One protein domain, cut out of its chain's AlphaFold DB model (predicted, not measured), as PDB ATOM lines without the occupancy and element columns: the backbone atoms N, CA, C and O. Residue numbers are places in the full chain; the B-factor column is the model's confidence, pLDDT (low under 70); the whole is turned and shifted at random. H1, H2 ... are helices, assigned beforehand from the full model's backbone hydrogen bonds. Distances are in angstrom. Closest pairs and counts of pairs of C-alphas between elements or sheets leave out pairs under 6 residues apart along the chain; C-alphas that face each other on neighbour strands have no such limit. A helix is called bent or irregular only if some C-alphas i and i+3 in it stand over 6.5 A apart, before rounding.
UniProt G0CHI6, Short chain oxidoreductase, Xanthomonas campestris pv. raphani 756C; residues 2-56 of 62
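What this domain is: This is residues 2 to 56 of the 62 residues of the protein "Short chain oxidoreductase" of Xanthomonas campestris pv. raphani 756C (UniProt G0CHI6). The model is a flat, loose zigzag: helix H1 runs one way, the long unnamed stretch of residues 14 to 31 winds back through the middle, and the longer helix H2 then runs much the same way as H1, well away from it. At the far end of H2 the backbone turns over residues 50 to 52 and folds back, so that the short helix H3 touches the last part of H2. The printed part has 55 residues with three named helices, in the order H1, H2, H3, and no named strand; the class is all helix. The whole is loose, with a radius of gyration of the C-alphas of 13.9 A, and spans 41 by 29 by 8 A.

How they stand to each other: H1, residues 2 to 13, comes first and touches no helix. It is apart from H2, residues 32 to 49, though the two follow each other in the chain. Residues 12 to 18, of which 12 and 13 belong to H1, stand free. H3, residues 53 to 56, touches H2, with 5 pairs of C-alphas within 8 A; their closest C-alphas are those of Leu 47 and Gly 53, 5.0 A apart. H2 touches H3 with residues 44 to 47 alone, and the centres of H2 and H3 are 13.2 A apart. H1 and H3 are apart. In H1 and H2 every pair of O of residue i and N of residue i+4 is within hydrogen-bond range; H3, with 4 residues, is too short for such a pair, and its one pair of O of residue i and N of residue i+3 is within range.

Where its parts are: H1 begins with C-alpha 2 at (27.298, 16.305, 20.101) and has 12 residues, Ala 2 to Asp 13, with 16.6 A from first to last C-alpha. H2 is the longest helix, with 18 residues, Ala 32 to Arg 49, and 25.3 A from first to last C-alpha; it begins with C-alpha 32 at (7.658, 19.546, 16.778). H3 has four residues, Gly 53 to Leu 56, and measures 5.6 A; it ends with C-alpha 56 at (7.784, 10.568, -2.157). The three helices are not bent.

The domain as a whole: The two C-alphas farthest apart are those of Ala 2 and Gly 51, 40.8 A; the C-alphas of Ala 2 and Leu 56, the first and last printed, are 30.2 A apart. The link from H1 to H2 is long, with 18 residues whose C-alphas lie 2 to 19 A from the mean of all C-alphas, and the link from H2 to H3 is tight, with 3 residues. The printed part has no cut. The mean pLDDT of the printed part is 97.5, and no printed residue is under 70.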
ATOM      1  N   ALA A   2      26.798  17.612  20.559       91.25
ATOM      2  CA  ALA A   2      27.298  16.305  20.101       91.25
ATOM      3  C   ALA A   2      26.212  15.384  19.500       91.25
ATOM      4  O   ALA A   2      26.454  14.752  18.478       91.25
ATOM      5  N   GLU A   3      25.007  15.345  20.075       96.06
ATOM      6  CA  GLU A   3      23.919  14.464  19.606       96.06
ATOM      7  C   GLU A   3      23.432  14.796  18.193       96.06
ATOM      8  O   GLU A   3      23.226  13.890  17.385       96.06
ATOM      9  N   VAL A   4      23.312  16.088  17.866       97.56
ATOM     10  CA  VAL A   4      22.937  16.545  16.519       97.56
ATOM     11  C   VAL A   4      24.006  16.132  15.508       97.56
ATOM     12  O   VAL A   4      23.680  15.558  14.473       97.56
ATOM     13  N   ALA A   5      25.285  16.357  15.825       98.12
ATOM     14  CA  ALA A   5      26.387  15.956  14.953       98.12
ATOM     15  C   ALA A   5      26.391  14.436  14.708       98.12
ATOM     16  O   ALA A   5      26.487  13.993  13.566       98.12
ATOM     17  N   GLN A   6      26.204  13.631  15.757       98.38
ATOM     18  CA  GLN A   6      26.110  12.174  15.631       98.38
ATOM     19  C   GLN A   6      24.886  11.730  14.817       98.38
ATOM     20  O   GLN A   6      24.974  10.775  14.049       98.38
ATOM     21  N   ALA A   7      23.744  12.408  14.964       98.12
ATOM     22  CA  ALA A   7      22.552  12.129  14.171       98.12
ATOM     23  C   ALA A   7      22.794  12.387  12.677       98.12
ATOM     24  O   ALA A   7      22.411  11.561  11.851       98.12
ATOM     25  N   ILE A   8      23.485  13.477  12.340       98.19
ATOM     26  CA  ILE A   8      23.862  13.791  10.957       98.19
ATOM     27  C   ILE A   8      24.781  12.705  10.388       98.19
ATOM     28  O   ILE A   8      24.506  12.214   9.296       98.19
ATOM     29  N   VAL A   9      25.811  12.281  11.132       98.31
ATOM     30  CA  VAL A   9      26.702  11.183  10.710       98.31
ATOM     31  C   VAL A   9      25.892   9.922  10.389       98.31
ATOM     32  O   VAL A   9      25.987   9.404   9.280       98.31
ATOM     33  N   ARG A  10      24.987   9.500  11.285       98.31
ATOM     34  CA  ARG A  10      24.115   8.332  11.048       98.31
ATOM     35  C   ARG A  10      23.234   8.469   9.801       98.31
ATOM     36  O   ARG A  10      23.006   7.482   9.110       98.31
ATOM     37  N   VAL A  11      22.716   9.667   9.513       98.25
ATOM     38  CA  VAL A  11      21.905   9.918   8.307       98.25
ATOM     39  C   VAL A  11      22.755   9.834   7.041       98.25
ATOM     40  O   VAL A  11      22.300   9.280   6.041       98.25
ATOM     41  N   VAL A  12      23.977  10.369   7.064       97.88
ATOM     42  CA  VAL A  12      24.900  10.306   5.920       97.88
ATOM     43  C   VAL A  12      25.303   8.861   5.628       97.88
ATOM     44  O   VAL A  12      25.235   8.459   4.462       97.88
ATOM     45  N   ASP A  13      25.614   8.094   6.676       98.12
ATOM     46  CA  ASP A  13      26.044   6.691   6.605       98.12
ATOM     47  C   ASP A  13      24.916   5.720   6.212       98.12
ATOM     48  O   ASP A  13      25.180   4.600   5.771       98.12
ATOM     49  N   ALA A  14      23.647   6.118   6.351       97.12
ATOM     50  CA  ALA A  14      22.524   5.281   5.948       97.12
ATOM     51  C   ALA A  14      22.513   5.053   4.418       97.12
ATOM     52  O   ALA A  14      22.738   5.999   3.650       97.12
ATOM     53  N   PRO A  15      22.186   3.827   3.952       95.25
ATOM     54  CA  PRO A  15      22.144   3.511   2.528       95.25
ATOM     55  C   PRO A  15      21.246   4.464   1.733       95.25
ATOM     56  O   PRO A  15      20.233   4.971   2.234       95.25
ATOM     57  N   PHE A  16      21.579   4.666   0.455       93.44
ATOM     58  CA  PHE A  16      20.739   5.447  -0.451       93.44
ATOM     59  C   PHE A  16      19.292   4.921  -0.449       93.44
ATOM     60  O   PHE A  16      19.047   3.716  -0.434       93.44
ATOM     61  N   GLY A  17      18.318   5.834  -0.420       93.75
ATOM     62  CA  GLY A  17      16.893   5.493  -0.350       93.75
ATOM     63  C   GLY A  17      16.406   4.967   1.008       93.75
ATOM     64  O   GLY A  17      15.225   4.656   1.137       93.75
ATOM     65  N   LYS A  18      17.274   4.867   2.027       94.38
ATOM     66  CA  LYS A  18      16.916   4.418   3.388       94.38
ATOM     67  C   LYS A  18      17.095   5.493   4.463       94.38
ATOM     68  O   LYS A  18      16.847   5.226   5.636       94.38
ATOM     69  N   ARG A  19      17.503   6.704   4.078       97.31
ATOM     70  CA  ARG A  19      17.615   7.840   4.999       97.31
ATOM     71  C   ARG A  19      16.232   8.234   5.525       97.31
ATOM     72  O   ARG A  19      15.296   8.303   4.726       97.31
ATOM     73  N   PRO A  20      16.090   8.516   6.829       97.50
ATOM     74  CA  PRO A  20      14.836   9.034   7.355       97.50
ATOM     75  C   PRO A  20      14.551  10.417   6.759       97.50
ATOM     76  O   PRO A  20      15.467  11.216   6.561       97.50
ATOM     77  N   PHE A  21      13.276  10.711   6.496       97.50
ATOM     78  CA  PHE A  21      12.864  12.021   5.979       97.50
ATOM     79  C   PHE A  21      13.058  13.141   7.017       97.50
ATOM     80  O   PHE A  21      13.394  14.269   6.661       97.50
ATOM     81  N   ARG A  22      12.910  12.815   8.309       97.81
ATOM     82  CA  ARG A  22      13.214  13.694   9.445       97.81
ATOM     83  C   ARG A  22      13.896  12.936  10.574       97.81
ATOM     84  O   ARG A  22      13.630  11.759  10.797       97.81
ATOM     85  N   VAL A  23      14.734  13.653  11.313       98.12
ATOM     86  CA  VAL A  23      15.287  13.235  12.602       98.12
ATOM     87  C   VAL A  23      15.007  14.351  13.597       98.12
ATOM     88  O   VAL A  23      15.306  15.510  13.314       98.12
ATOM     89  N   HIS A  24      14.440  14.001  14.747       97.19
ATOM     90  CA  HIS A  24      14.151  14.944  15.821       97.19
ATOM     91  C   HIS A  24      15.195  14.776  16.926       97.19
ATOM     92  O   HIS A  24      15.376  13.678  17.446       97.19
ATOM     93  N   ILE A  25      15.894  15.863  17.252       97.12
ATOM     94  CA  ILE A  25      16.747  15.990  18.437       97.12
ATOM     95  C   ILE A  25      16.270  17.252  19.147       97.12
ATOM     96  O   ILE A  25      16.698  18.354  18.810       97.12
ATOM     97  N   ASP A  26      15.339  17.076  20.075       96.38
ATOM     98  CA  ASP A  26      14.726  18.169  20.817       96.38
ATOM     99  C   ASP A  26      14.690  17.829  22.315       96.38
ATOM    100  O   ASP A  26      13.782  17.139  22.778       96.38
ATOM    101  N   PRO A  27      15.691  18.288  23.085       95.38
ATOM    102  CA  PRO A  27      15.724  18.074  24.527       95.38
ATOM    103  C   PRO A  27      14.602  18.796  25.285       95.38
ATOM    104  O   PRO A  27      14.320  18.427  26.422       95.38
ATOM    105  N   ALA A  28      14.009  19.842  24.701       95.94
ATOM    106  CA  ALA A  28      12.966  20.629  25.350       95.94
ATOM    107  C   ALA A  28      11.580  19.982  25.216       95.94
ATOM    108  O   ALA A  28      10.721  20.232  26.060       95.94
ATOM    109  N   GLY A  29      11.375  19.135  24.203       95.94
ATOM    110  CA  GLY A  29      10.106  18.452  23.967       95.94
ATOM    111  C   GLY A  29       8.991  19.429  23.604       95.94
ATOM    112  O   GLY A  29       7.905  19.375  24.177       95.94
ATOM    113  N   ASP A  30       9.261  20.344  22.676       96.81
ATOM    114  CA  ASP A  30       8.338  21.402  22.263       96.81
ATOM    115  C   ASP A  30       7.153  20.900  21.414       96.81
ATOM    116  O   ASP A  30       6.193  21.638  21.176       96.81
ATOM    117  N   GLY A  31       7.188  19.627  21.005       97.75
ATOM    118  CA  GLY A  31       6.130  18.947  20.258       97.75
ATOM    119  C   GLY A  31       6.273  19.025  18.736       97.75
ATOM    120  O   GLY A  31       5.349  18.637  18.008       97.75
ATOM    121  N   ALA A  32       7.404  19.509  18.215       97.69
ATOM    122  CA  ALA A  32       7.658  19.546  16.778       97.69
ATOM    123  C   ALA A  32       7.646  18.152  16.124       97.69
ATOM    124  O   ALA A  32       7.250  18.032  14.967       97.69
ATOM    125  N   ASP A  33       8.051  17.098  16.830       97.88
ATOM    126  CA  ASP A  33       7.978  15.706  16.366       97.88
ATOM    127  C   ASP A  33       6.541  15.278  16.035       97.88
ATOM    128  O   ASP A  33       6.283  14.718  14.965       97.88
ATOM    129  N   VAL A  34       5.582  15.639  16.889       98.38
ATOM    130  CA  VAL A  34       4.155  15.391  16.663       98.38
ATOM    131  C   VAL A  34       3.646  16.227  15.492       98.38
ATOM    132  O   VAL A  34       3.022  15.695  14.567       98.38
ATOM    133  N   GLY A  35       3.931  17.532  15.502       98.50
ATOM    134  CA  GLY A  35       3.481  18.451  14.456       98.50
ATOM    135  C   GLY A  35       3.992  18.049  13.072       98.50
ATOM    136  O   GLY A  35       3.216  17.954  12.117       98.50
ATOM    137  N   PHE A  36       5.286  17.743  12.958       98.50
ATOM    138  CA  PHE A  36       5.871  17.279  11.706       98.50
ATOM    139  C   PHE A  36       5.377  15.891  11.303       98.50
ATOM    140  O   PHE A  36       5.108  15.701  10.119       98.50
ATOM    141  N   GLY A  37       5.160  14.964  12.242       98.25
ATOM    142  CA  GLY A  37       4.559  13.663  11.940       98.25
ATOM    143  C   GLY A  37       3.188  13.790  11.263       98.25
ATOM    144  O   GLY A  37       2.917  13.123  10.260       98.25
ATOM    145  N   VAL A  38       2.339  14.705  11.747       98.69
ATOM    146  CA  VAL A  38       1.043  15.007  11.118       98.69
ATOM    147  C   VAL A  38       1.229  15.659   9.746       98.69
ATOM    148  O   VAL A  38       0.625  15.221   8.765       98.69
ATOM    149  N   LEU A  39       2.070  16.694   9.650       98.81
ATOM    150  CA  LEU A  39       2.276  17.437   8.402       98.81
ATOM    151  C   LEU A  39       2.868  16.573   7.286       98.81
ATOM    152  O   LEU A  39       2.438  16.683   6.137       98.81
ATOM    153  N   ASP A  40       3.845  15.728   7.602       98.56
ATOM    154  CA  ASP A  40       4.496  14.856   6.629       98.56
ATOM    155  C   ASP A  40       3.504  13.817   6.090       98.56
ATOM    156  O   ASP A  40       3.423  13.622   4.876       98.56
ATOM    157  N   ARG A  41       2.661  13.241   6.958       98.50
ATOM    158  CA  ARG A  41       1.579  12.343   6.535       98.50
ATOM    159  C   ARG A  41       0.587  13.041   5.609       98.50
ATOM    160  O   ARG A  41       0.284  12.513   4.544       98.50
ATOM    161  N   LEU A  42       0.089  14.221   5.985       98.81
ATOM    162  CA  LEU A  42      -0.895  14.952   5.177       98.81
ATOM    163  C   LEU A  42      -0.343  15.323   3.793       98.81
ATOM    164  O   LEU A  42      -1.054  15.216   2.794       98.81
ATOM    165  N   ARG A  43       0.932  15.722   3.715       98.75
ATOM    166  CA  ARG A  43       1.603  16.027   2.441       98.75
ATOM    167  C   ARG A  43       1.788  14.779   1.581       98.75
ATOM    168  O   ARG A  43       1.533  14.844   0.381       98.75
ATOM    169  N   ALA A  44       2.170  13.653   2.182       98.69
ATOM    170  CA  ALA A  44       2.274  12.383   1.472       98.69
ATOM    171  C   ALA A  44       0.917  11.903   0.945       98.69
ATOM    172  O   ALA A  44       0.801  11.528  -0.221       98.69
ATOM    173  N   GLU A  45      -0.136  11.995   1.759       98.81
ATOM    174  CA  GLU A  45      -1.500  11.693   1.323       98.81
ATOM    175  C   GLU A  45      -1.939  12.595   0.166       98.81
ATOM    176  O   GLU A  45      -2.548  12.108  -0.785       98.81
ATOM    177  N   MET A  46      -1.615  13.889   0.204       98.81
ATOM    178  CA  MET A  46      -1.914  14.803  -0.899       98.81
ATOM    179  C   MET A  46      -1.210  14.376  -2.193       98.81
ATOM    180  O   MET A  46      -1.882  14.242  -3.213       98.81
ATOM    181  N   LEU A  47       0.096  14.086  -2.144       98.81
ATOM    182  CA  LEU A  47       0.861  13.632  -3.311       98.81
ATOM    183  C   LEU A  47       0.312  12.325  -3.892       98.81
ATOM    184  O   LEU A  47       0.177  12.205  -5.108       98.81
ATOM    185  N   HIS A  48      -0.102  11.383  -3.042       98.69
ATOM    186  CA  HIS A  48      -0.809  10.188  -3.497       98.69
ATOM    187  C   HIS A  48      -2.150  10.517  -4.168       98.69
ATOM    188  O   HIS A  48      -2.430   9.993  -5.244       98.69
ATOM    189  N   ARG A  49      -2.967  11.398  -3.573       98.69
ATOM    190  CA  ARG A  49      -4.299  11.764  -4.097       98.69
ATOM    191  C   ARG A  49      -4.243  12.421  -5.473       98.69
ATOM    192  O   ARG A  49      -5.166  12.231  -6.257       98.69
ATOM    193  N   VAL A  50      -3.186  13.177  -5.768       98.69
ATOM    194  CA  VAL A  50      -3.018  13.868  -7.061       98.69
ATOM    195  C   VAL A  50      -2.193  13.074  -8.080       98.69
ATOM    196  O   VAL A  50      -1.857  13.607  -9.132       98.69
ATOM    197  N   GLY A  51      -1.860  11.811  -7.793       98.31
ATOM    198  CA  GLY A  51      -1.122  10.944  -8.720       98.31
ATOM    199  C   GLY A  51       0.384  11.218  -8.810       98.31
ATOM    200  O   GLY A  51       1.024  10.727  -9.731       98.31
ATOM    201  N   LEU A  52       0.955  11.958  -7.855       98.62
ATOM    202  CA  LEU A  52       2.384  12.305  -7.767       98.62
ATOM    203  C   LEU A  52       3.093  11.562  -6.622       98.62
ATOM    204  O   LEU A  52       4.035  12.065  -6.009       98.62
ATOM    205  N   GLY A  53       2.601  10.372  -6.275       97.88
ATOM    206  CA  GLY A  53       3.142   9.576  -5.171       97.88
ATOM    207  C   GLY A  53       4.568   9.074  -5.415       97.88
ATOM    208  O   GLY A  53       5.278   8.774  -4.461       97.88
ATOM    209  N   ASP A  54       5.015   9.015  -6.668       96.56
ATOM    210  CA  ASP A  54       6.387   8.661  -7.037       96.56
ATOM    211  C   ASP A  54       7.416   9.691  -6.540       96.56
ATOM    212  O   ASP A  54       8.560   9.328  -6.276       96.56
ATOM    213  N   LEU A  55       7.002  10.944  -6.314       96.69
ATOM    214  CA  LEU A  55       7.859  11.994  -5.755       96.69
ATOM    215  C   LEU A  55       8.198  11.788  -4.267       96.69
ATOM    216  O   LEU A  55       9.058  12.489  -3.736       96.69
ATOM    217  N   LEU A  56       7.541  10.847  -3.579       97.44
ATOM    218  CA  LEU A  56       7.784  10.568  -2.157       97.44
ATOM    219  C   LEU A  56       9.039   9.736  -1.893       97.44
ATOM    220  O   LEU A  56       9.464   9.622  -0.744       97.44
TER     221      LEU A  56